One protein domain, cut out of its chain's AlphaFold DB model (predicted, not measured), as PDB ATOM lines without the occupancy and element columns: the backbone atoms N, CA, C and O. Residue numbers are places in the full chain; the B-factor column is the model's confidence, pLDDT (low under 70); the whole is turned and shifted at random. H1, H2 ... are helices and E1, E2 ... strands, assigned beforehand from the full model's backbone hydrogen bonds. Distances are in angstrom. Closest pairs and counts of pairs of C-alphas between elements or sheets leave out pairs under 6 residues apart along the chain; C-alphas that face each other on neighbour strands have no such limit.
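Overview. This is residues 2 to 69 of the 228 residues of the protein "HNHc domain-containing protein" of Trichoderma arundinaceum (UniProt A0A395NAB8). With little regular structure, this is a two-strand hairpin, E1 and E2, with short helix H1 near its open end; residues 2 to 14 and 51 to 57 stick out. The 68 printed residues include 22 in named elements, in the order H1, E1, E2, class mixed. The whole is loose, radius of gyration of the C-alphas 15.3 A, spanning 45 by 33 by 22 A.

Arrangement. Start at E1, residues 28 to 34, and E2, residues 40 to 46, an antiparallel hairpin at 152 degrees; N 31 and O 43, 2.9 A apart, are within hydrogen-bond range. H1, residues 17 to 24, has every O i to N i+4 pair within range. Its closest C-alpha pair with E1, Phe 23 and Ala 29, is 6.7 A apart; H1 and E2 are apart.

Along the chain. Find C-alpha 17 at (-16.029, 2.858, -44.557), where H1 begins, 10.7 A long. E1 runs 19.1 A; E2 runs 18.9 A to C-alpha 46 at (-5.461, 15.864, -40.268).

Size, cuts and confidence. The farthest C-alphas, Gly 2 and Arg 53, are 46.7 A apart. The printed part has no cut. Residues 2 to 4 and 48 to 69 have pLDDT under 70.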
ATOM      1  N   GLY A   2     -31.497  30.215 -57.564       58.12
ATOM      2  CA  GLY A   2     -31.354  28.760 -57.630       58.12
ATOM      3  C   GLY A   2     -31.238  28.184 -56.223       58.12
ATOM      4  O   GLY A   2     -30.358  28.598 -55.471       58.12
ATOM      5  N   ALA A   3     -32.116  27.252 -55.859       65.69
ATOM      6  CA  ALA A   3     -31.910  26.447 -54.665       65.69
ATOM      7  C   ALA A   3     -30.716  25.521 -54.932       65.69
ATOM      8  O   ALA A   3     -30.810  24.630 -55.775       65.69
ATOM      9  N   PHE A   4     -29.593  25.747 -54.247       64.31
ATOM     10  CA  PHE A   4     -28.468  24.817 -54.291       64.31
ATOM     11  C   PHE A   4     -28.952  23.464 -53.772       64.31
ATOM     12  O   PHE A   4     -29.309  23.331 -52.600       64.31
ATOM     13  N   ALA A   5     -29.017  22.475 -54.663       78.88
ATOM     14  CA  ALA A   5     -29.468  21.147 -54.304       78.88
ATOM     15  C   ALA A   5     -28.456  20.537 -53.327       78.88
ATOM     16  O   ALA A   5     -27.340  20.189 -53.702       78.88
ATOM     17  N   ILE A   6     -28.866  20.380 -52.066       78.69
ATOM     18  CA  ILE A   6     -28.069  19.696 -51.033       78.69
ATOM     19  C   ILE A   6     -27.675  18.283 -51.512       78.69
ATOM     20  O   ILE A   6     -26.593  17.802 -51.196       78.69
ATOM     21  N   ASN A   7     -28.513  17.680 -52.361       85.12
ATOM     22  CA  ASN A   7     -28.329  16.364 -52.972       85.12
ATOM     23  C   ASN A   7     -27.751  16.421 -54.406       85.12
ATOM     24  O   ASN A   7     -28.080  15.569 -55.233       85.12
ATOM     25  N   ASP A   8     -26.938  17.427 -54.746       91.44
ATOM     26  CA  ASP A   8     -26.202  17.433 -56.018       91.44
ATOM     27  C   ASP A   8     -25.157  16.302 -56.045       91.44
ATOM     28  O   ASP A   8     -24.391  16.114 -55.098       91.44
ATOM     29  N   LYS A   9     -25.084  15.576 -57.165       91.81
ATOM     30  CA  LYS A   9     -24.068  14.545 -57.417       91.81
ATOM     31  C   LYS A   9     -22.646  15.118 -57.387       91.81
ATOM     32  O   LYS A   9     -21.719  14.384 -57.061       91.81
ATOM     33  N   GLN A  10     -22.473  16.410 -57.679       87.44
ATOM     34  CA  GLN A  10     -21.183  17.105 -57.579       87.44
ATOM     35  C   GLN A  10     -20.691  17.277 -56.129       87.44
ATOM     36  O   GLN A  10     -19.495  17.461 -55.916       87.44
ATOM     37  N   ASN A  11     -21.579  17.161 -55.133       85.81
ATOM     38  CA  ASN A  11     -21.243  17.254 -53.707       85.81
ATOM     39  C   ASN A  11     -21.002  15.881 -53.045       85.81
ATOM     40  O   ASN A  11     -20.844  15.806 -51.826       85.81
ATOM     41  N   VAL A  12     -20.976  14.790 -53.818       90.56
ATOM     42  CA  VAL A  12     -20.782  13.426 -53.304       90.56
ATOM     43  C   VAL A  12     -19.315  13.012 -53.420       90.56
ATOM     44  O   VAL A  12     -18.736  13.031 -54.502       90.56
ATOM     45  N   ILE A  13     -18.732  12.555 -52.308       92.38
ATOM     46  CA  ILE A  13     -17.420  11.899 -52.280       92.38
ATOM     47  C   ILE A  13     -17.573  10.429 -51.888       92.38
ATOM     48  O   ILE A  13     -18.269  10.097 -50.930       92.38
ATOM     49  N   LEU A  14     -16.914   9.534 -52.625       95.12
ATOM     50  CA  LEU A  14     -16.874   8.108 -52.299       95.12
ATOM     51  C   LEU A  14     -15.673   7.834 -51.390       95.12
ATOM     52  O   LEU A  14     -14.525   8.014 -51.791       95.12
ATOM     53  N   LEU A  15     -15.946   7.395 -50.161       93.62
ATOM     54  CA  LEU A  15     -14.938   7.063 -49.156       93.62
ATOM     55  C   LEU A  15     -15.063   5.600 -48.730       93.62
ATOM     56  O   LEU A  15     -16.162   5.052 -48.637       93.62
ATOM     57  N   ARG A  16     -13.929   4.975 -48.398       95.38
ATOM     58  CA  ARG A  16     -13.914   3.677 -47.708       95.38
ATOM     59  C   ARG A  16     -14.537   3.839 -46.309       95.38
ATOM     60  O   ARG A  16     -14.426   4.906 -45.710       95.38
ATOM     61  N   ARG A  17     -15.205   2.801 -45.789       94.25
ATOM     62  CA  ARG A  17     -16.029   2.858 -44.557       94.25
ATOM     63  C   ARG A  17     -15.299   3.439 -43.334       94.25
ATOM     64  O   ARG A  17     -15.897   4.169 -42.550       94.25
ATOM     65  N   ASP A  18     -14.020   3.122 -43.180       88.25
ATOM     66  CA  ASP A  18     -13.137   3.655 -42.138       88.25
ATOM     67  C   ASP A  18     -12.842   5.152 -42.328       88.25
ATOM     68  O   ASP A  18     -12.946   5.928 -41.378       88.25
ATOM     69  N   LEU A  19     -12.539   5.579 -43.556       87.38
ATOM     70  CA  LEU A  19     -12.314   6.988 -43.891       87.38
ATOM     71  C   LEU A  19     -13.590   7.825 -43.744       87.38
ATOM     72  O   LEU A  19     -13.512   8.944 -43.249       87.38
ATOM     73  N   HIS A  20     -14.752   7.274 -44.109       94.12
ATOM     74  CA  HIS A  20     -16.058   7.912 -43.914       94.12
ATOM     75  C   HIS A  20     -16.312   8.206 -42.430       94.12
ATOM     76  O   HIS A  20     -16.562   9.347 -42.057       94.12
ATOM     77  N   TYR A  21     -16.135   7.205 -41.562       89.56
ATOM     78  CA  TYR A  21     -16.293   7.361 -40.113       89.56
ATOM     79  C   TYR A  21     -15.348   8.422 -39.521       89.56
ATOM     80  O   TYR A  21     -15.751   9.232 -38.686       89.56
ATOM     81  N   LEU A  22     -14.091   8.461 -39.971       84.88
ATOM     82  CA  LEU A  22     -13.124   9.483 -39.553       84.88
ATOM     83  C   LEU A  22     -13.483  10.892 -40.069       84.88
ATOM     84  O   LEU A  22     -13.227  11.875 -39.367       84.88
ATOM     85  N   PHE A  23     -14.075  10.993 -41.261       90.12
ATOM     86  CA  PHE A  23     -14.542  12.245 -41.858       90.12
ATOM     87  C   PHE A  23     -15.777  12.801 -41.129       90.12
ATOM     88  O   PHE A  23     -15.768  13.969 -40.738       90.12
ATOM     89  N   ASP A  24     -16.774  11.961 -40.829       91.75
ATOM     90  CA  ASP A  24     -17.961  12.331 -40.035       91.75
ATOM     91  C   ASP A  24     -17.572  12.861 -38.647       91.75
ATOM     92  O   ASP A  24     -18.103  13.861 -38.158       91.75
ATOM     93  N   GLN A  25     -16.572  12.225 -38.026       87.12
ATOM     94  CA  GLN A  25     -15.985  12.650 -36.753       87.12
ATOM     95  C   GLN A  25     -15.089  13.891 -36.857       87.12
ATOM     96  O   GLN A  25     -14.490  14.295 -35.858       87.12
ATOM     97  N   ARG A  26     -14.972  14.501 -38.045       86.06
ATOM     98  CA  ARG A  26     -14.132  15.677 -38.325       86.06
ATOM     99  C   ARG A  26     -12.669  15.468 -37.922       86.06
ATOM    100  O   ARG A  26     -12.010  16.410 -37.491       86.06
ATOM    101  N   ARG A  27     -12.152  14.236 -38.040       82.06
ATOM    102  CA  ARG A  27     -10.753  13.893 -37.705       82.06
ATOM    103  C   ARG A  27      -9.779  14.199 -38.838       82.06
ATOM    104  O   ARG A  27      -8.579  14.280 -38.592       82.06
ATOM    105  N   PHE A  28     -10.283  14.428 -40.045       88.44
ATOM    106  CA  PHE A  28      -9.567  15.084 -41.134       88.44
ATOM    107  C   PHE A  28     -10.550  15.869 -42.016       88.44
ATOM    108  O   PHE A  28     -11.763  15.683 -41.918       88.44
ATOM    109  N   ALA A  29     -10.028  16.735 -42.882       91.12
ATOM    110  CA  ALA A  29     -10.788  17.428 -43.920       91.12
ATOM    111  C   ALA A  29      -9.997  17.479 -45.232       91.12
ATOM    112  O   ALA A  29      -8.767  17.534 -45.222       91.12
ATOM    113  N   PHE A  30     -10.697  17.505 -46.364       91.50
ATOM    114  CA  PHE A  30     -10.087  17.793 -47.660       91.50
ATOM    115  C   PHE A  30     -10.109  19.301 -47.917       91.50
ATOM    116  O   PHE A  30     -11.137  19.952 -47.738       91.50
ATOM    117  N   VAL A  31      -8.974  19.860 -48.333       90.88
ATOM    118  CA  VAL A  31      -8.817  21.289 -48.619       90.88
ATOM    119  C   VAL A  31      -8.196  21.438 -49.999       90.88
ATOM    120  O   VAL A  31      -7.077  20.978 -50.228       90.88
ATOM    121  N   VAL A  32      -8.899  22.104 -50.914       92.06
ATOM    122  CA  VAL A  32      -8.317  22.505 -52.199       92.06
ATOM    123  C   VAL A  32      -7.319  23.631 -51.943       92.06
ATOM    124  O   VAL A  32      -7.667  24.667 -51.374       92.06
ATOM    125  N   LYS A  33      -6.071  23.431 -52.361       90.25
ATOM    126  CA  LYS A  33      -5.015  24.447 -52.359       90.25
ATOM    127  C   LYS A  33      -4.595  24.752 -53.788       90.25
ATOM    128  O   LYS A  33      -4.650  23.878 -54.645       90.25
ATOM    129  N   ARG A  34      -4.156  25.983 -54.037       91.44
ATOM    130  CA  ARG A  34      -3.446  26.336 -55.271       91.44
ATOM    131  C   ARG A  34      -1.950  26.124 -55.036       91.44
ATOM    132  O   ARG A  34      -1.443  26.593 -54.017       91.44
ATOM    133  N   SER A  35      -1.299  25.373 -55.923       87.25
ATOM    134  CA  SER A  35       0.162  25.286 -56.013       87.25
ATOM    135  C   SER A  35       0.731  26.601 -56.554       87.25
ATOM    136  O   SER A  35      -0.013  27.438 -57.072       87.25
ATOM    137  N   GLU A  36       2.050  26.761 -56.479       90.12
ATOM    138  CA  GLU A  36       2.769  27.868 -57.126       90.12
ATOM    139  C   GLU A  36       2.583  27.823 -58.655       90.12
ATOM    140  O   GLU A  36       2.342  28.855 -59.277       90.12
ATOM    141  N   ASP A  37       2.489  26.618 -59.232       92.06
ATOM    142  CA  ASP A  37       2.159  26.351 -60.647       92.06
ATOM    143  C   ASP A  37       0.691  26.659 -61.020       92.06
ATOM    144  O   ASP A  37       0.189  26.197 -62.043       92.06
ATOM    145  N   GLN A  38      -0.049  27.354 -60.150       90.25
ATOM    146  CA  GLN A  38      -1.487  27.659 -60.246       90.25
ATOM    147  C   GLN A  38      -2.434  26.440 -60.280       90.25
ATOM    148  O   GLN A  38      -3.656  26.605 -60.228       90.25
ATOM    149  N   SER A  39      -1.901  25.217 -60.295       91.88
ATOM    150  CA  SER A  39      -2.668  23.972 -60.254       91.88
ATOM    151  C   SER A  39      -3.439  23.816 -58.936       91.88
ATOM    152  O   SER A  39      -2.957  24.158 -57.853       91.88
ATOM    153  N   THR A  40      -4.668  23.303 -58.998       91.38
ATOM    154  CA  THR A  40      -5.475  23.022 -57.802       91.38
ATOM    155  C   THR A  40      -5.185  21.617 -57.281       91.38
ATOM    156  O   THR A  40      -5.633  20.633 -57.867       91.38
ATOM    157  N   GLN A  41      -4.483  21.519 -56.154       91.38
ATOM    158  CA  GLN A  41      -4.211  20.263 -55.462       91.38
ATOM    159  C   GLN A  41      -5.230  20.039 -54.337       91.38
ATOM    160  O   GLN A  41      -5.409  20.894 -53.466       91.38
ATOM    161  N   LEU A  42      -5.863  18.864 -54.303       86.50
ATOM    162  CA  LEU A  42      -6.650  18.434 -53.148       86.50
ATOM    163  C   LEU A  42      -5.705  17.914 -52.056       86.50
ATOM    164  O   LEU A  42      -4.946  16.973 -52.281       86.50
ATOM    165  N   VAL A  43      -5.737  18.529 -50.874       87.00
ATOM    166  CA  VAL A  43      -4.839  18.207 -49.756       87.00
ATOM    167  C   VAL A  43      -5.644  17.748 -48.547       87.00
ATOM    168  O   VAL A  43      -6.492  18.485 -48.042       87.00
ATOM    169  N   THR A  44      -5.334  16.563 -48.025       86.75
ATOM    170  CA  THR A  44      -5.907  16.069 -46.767       86.75
ATOM    171  C   THR A  44      -5.227  16.740 -45.571       86.75
ATOM    172  O   THR A  44      -4.010  16.648 -45.400       86.75
ATOM    173  N   HIS A  45      -6.012  17.404 -44.727       82.00
ATOM    174  CA  HIS A  45      -5.589  17.964 -43.442       82.00
ATOM    175  C   HIS A  45      -6.065  17.071 -42.309       82.00
ATOM    176  O   HIS A  45      -7.267  16.917 -42.118       82.00
ATOM    177  N   SER A  46      -5.132  16.519 -41.535       80.25
ATOM    178  CA  SER A  46      -5.461  15.864 -40.268       80.25
ATOM    179  C   SER A  46      -5.923  16.914 -39.252       80.25
ATOM    180  O   SER A  46      -5.246  17.917 -39.038       80.25
ATOM    181  N   LEU A  47      -7.079  16.677 -38.636       74.44
ATOM    182  CA  LEU A  47      -7.701  17.525 -37.613       74.44
ATOM    183  C   LEU A  47      -7.648  16.859 -36.226       74.44
ATOM    184  O   LEU A  47      -8.409  17.213 -35.327       74.44
ATOM    185  N   ILE A  48      -6.778  15.858 -36.051       67.44
ATOM    186  CA  ILE A  48      -6.664  15.105 -34.801       67.44
ATOM    187  C   ILE A  48      -6.339  16.070 -33.650       67.44
ATOM    188  O   ILE A  48      -5.330  16.779 -33.713       67.44
ATOM    189  N   PRO A  49      -7.139  16.091 -32.568       58.84
ATOM    190  CA  PRO A  49      -6.809  16.895 -31.405       58.84
ATOM    191  C   PRO A  49      -5.501  16.384 -30.795       58.84
ATOM    192  O   PRO A  49      -5.409  15.226 -30.380       58.84
ATOM    193  N   LEU A  50      -4.525  17.290 -30.672       56.12
ATOM    194  CA  LEU A  50      -3.165  17.113 -30.122       56.12
ATOM    195  C   LEU A  50      -3.077  16.436 -28.734       56.12
ATOM    196  O   LEU A  50      -1.981  16.197 -28.233       56.12
ATOM    197  N   ARG A  51      -4.216  16.141 -28.096       55.25
ATOM    198  CA  ARG A  51      -4.333  15.500 -26.780       55.25
ATOM    199  C   ARG A  51      -4.504  13.982 -26.817       55.25
ATOM    200  O   ARG A  51      -4.350  13.349 -25.777       55.25
ATOM    201  N   GLN A  52      -4.813  13.373 -27.965       58.34
ATOM    202  CA  GLN A  52      -4.750  11.911 -28.063       58.34
ATOM    203  C   GLN A  52      -3.281  11.474 -28.030       58.34
ATOM    204  O   GLN A  52      -2.465  12.001 -28.778       58.34
ATOM    205  N   ARG A  53      -2.931  10.512 -27.166       55.03
ATOM    206  CA  ARG A  53      -1.531  10.126 -26.886       55.03
ATOM    207  C   ARG A  53      -0.756   9.690 -28.148       55.03
ATOM    208  O   ARG A  53       0.419  10.017 -28.262       55.03
ATOM    209  N   GLY A  54      -1.442   9.072 -29.117       53.03
ATOM    210  CA  GLY A  54      -0.901   8.704 -30.437       53.03
ATOM    211  C   GLY A  54      -0.776   9.854 -31.456       53.03
ATOM    212  O   GLY A  54      -0.226   9.664 -32.534       53.03
ATOM    213  N   ALA A  55      -1.224  11.077 -31.146       56.25
ATOM    214  CA  ALA A  55      -1.016  12.235 -32.027       56.25
ATOM    215  C   ALA A  55       0.469  12.638 -32.135       56.25
ATOM    216  O   ALA A  55       0.843  13.314 -33.087       56.25
ATOM    217  N   ARG A  56       1.323  12.202 -31.194       54.69
ATOM    218  CA  ARG A  56       2.786  12.352 -31.294       54.69
ATOM    219  C   ARG A  56       3.398  11.441 -32.361       54.69
ATOM    220  O   ARG A  56       4.250  11.894 -33.113       54.69
ATOM    221  N   GLU A  57       2.924  10.204 -32.477       58.88
ATOM    222  CA  GLU A  57       3.368   9.250 -33.509       58.88
ATOM    223  C   GLU A  57       3.035   9.760 -34.922       58.88
ATOM    224  O   GLU A  57       3.813   9.564 -35.847       58.88
ATOM    225  N   LEU A  58       1.926  10.500 -35.054       57.19
ATOM    226  CA  LEU A  58       1.509  11.217 -36.267       57.19
ATOM    227  C   LEU A  58       2.077  12.647 -36.401       57.19
ATOM    228  O   LEU A  58       1.793  13.312 -37.396       57.19
ATOM    229  N   ALA A  59       2.850  13.141 -35.430       57.84
ATOM    230  CA  ALA A  59       3.659  14.359 -35.579       57.84
ATOM    231  C   ALA A  59       5.058  14.024 -36.129       57.84
ATOM    232  O   ALA A  59       5.624  14.776 -36.922       57.84
ATOM    233  N   HIS A  60       5.566  12.839 -35.781       56.62
ATOM    234  CA  HIS A  60       6.417  12.074 -36.689       56.62
ATOM    235  C   HIS A  60       5.592  11.626 -37.919       56.62
ATOM    236  O   HIS A  60       4.379  11.821 -37.965       56.62
ATOM    237  N   LEU A  61       6.228  11.087 -38.963       57.19
ATOM    238  CA  LEU A  61       5.659  10.897 -40.312       57.19
ATOM    239  C   LEU A  61       5.342  12.228 -41.031       57.19
ATOM    240  O   LEU A  61       5.897  12.492 -42.095       57.19
ATOM    241  N   TYR A  62       4.553  13.129 -40.432       57.75
ATOM    242  CA  TYR A  62       4.260  14.480 -40.948       57.75
ATOM    243  C   TYR A  62       5.404  15.495 -40.716       57.75
ATOM    244  O   TYR A  62       5.169  16.693 -40.550       57.75
ATOM    245  N   HIS A  63       6.655  15.031 -40.771       45.69
ATOM    246  CA  HIS A  63       7.873  15.776 -40.422       45.69
ATOM    247  C   HIS A  63       8.051  17.126 -41.145       45.69
ATOM    248  O   HIS A  63       8.750  18.000 -40.641       45.69
ATOM    249  N   ASN A  64       7.395  17.320 -42.294       47.75
ATOM    250  CA  ASN A  64       7.586  18.481 -43.170       47.75
ATOM    251  C   ASN A  64       6.467  19.539 -43.073       47.75
ATOM    252  O   ASN A  64       6.400  20.433 -43.919       47.75
ATOM    253  N   ARG A  65       5.549  19.453 -42.096       47.75
ATOM    254  CA  ARG A  65       4.512  20.483 -41.890       47.75
ATOM    255  C   ARG A  65       4.258  20.781 -40.417       47.75
ATOM    256  O   ARG A  65       3.628  19.997 -39.714       47.75
ATOM    257  N   CYS A  66       4.624  21.992 -39.994       51.34
ATOM    258  CA  CYS A  66       4.132  22.571 -38.749       51.34
ATOM    259  C   CYS A  66       2.596  22.564 -38.748       51.34
ATOM    260  O   CYS A  66       1.966  23.173 -39.620       51.34
ATOM    261  N   LEU A  67       1.997  21.891 -37.763       57.12
ATOM    262  CA  LEU A  67       0.557  21.954 -37.521       57.12
ATOM    263  C   LEU A  67       0.172  23.421 -37.314       57.12
ATOM    264  O   LEU A  67       0.766  24.110 -36.482       57.12
ATOM    265  N   GLN A  68      -0.794  23.923 -38.089       60.34
ATOM    266  CA  GLN A  68      -1.185  25.322 -37.958       60.34
ATOM    267  C   GLN A  68      -1.789  25.561 -36.567       60.34
ATOM    268  O   GLN A  68      -2.687  24.814 -36.169       60.34
ATOM    269  N   PRO A  69      -1.343  26.596 -35.827       61.22
ATOM    270  CA  PRO A  69      -1.953  26.944 -34.554       61.22
ATOM    271  C   PRO A  69      -3.446  27.209 -34.753       61.22
ATOM    272  O   PRO A  69      -3.819  27.987 -35.636       61.22
TER     273      PRO A  69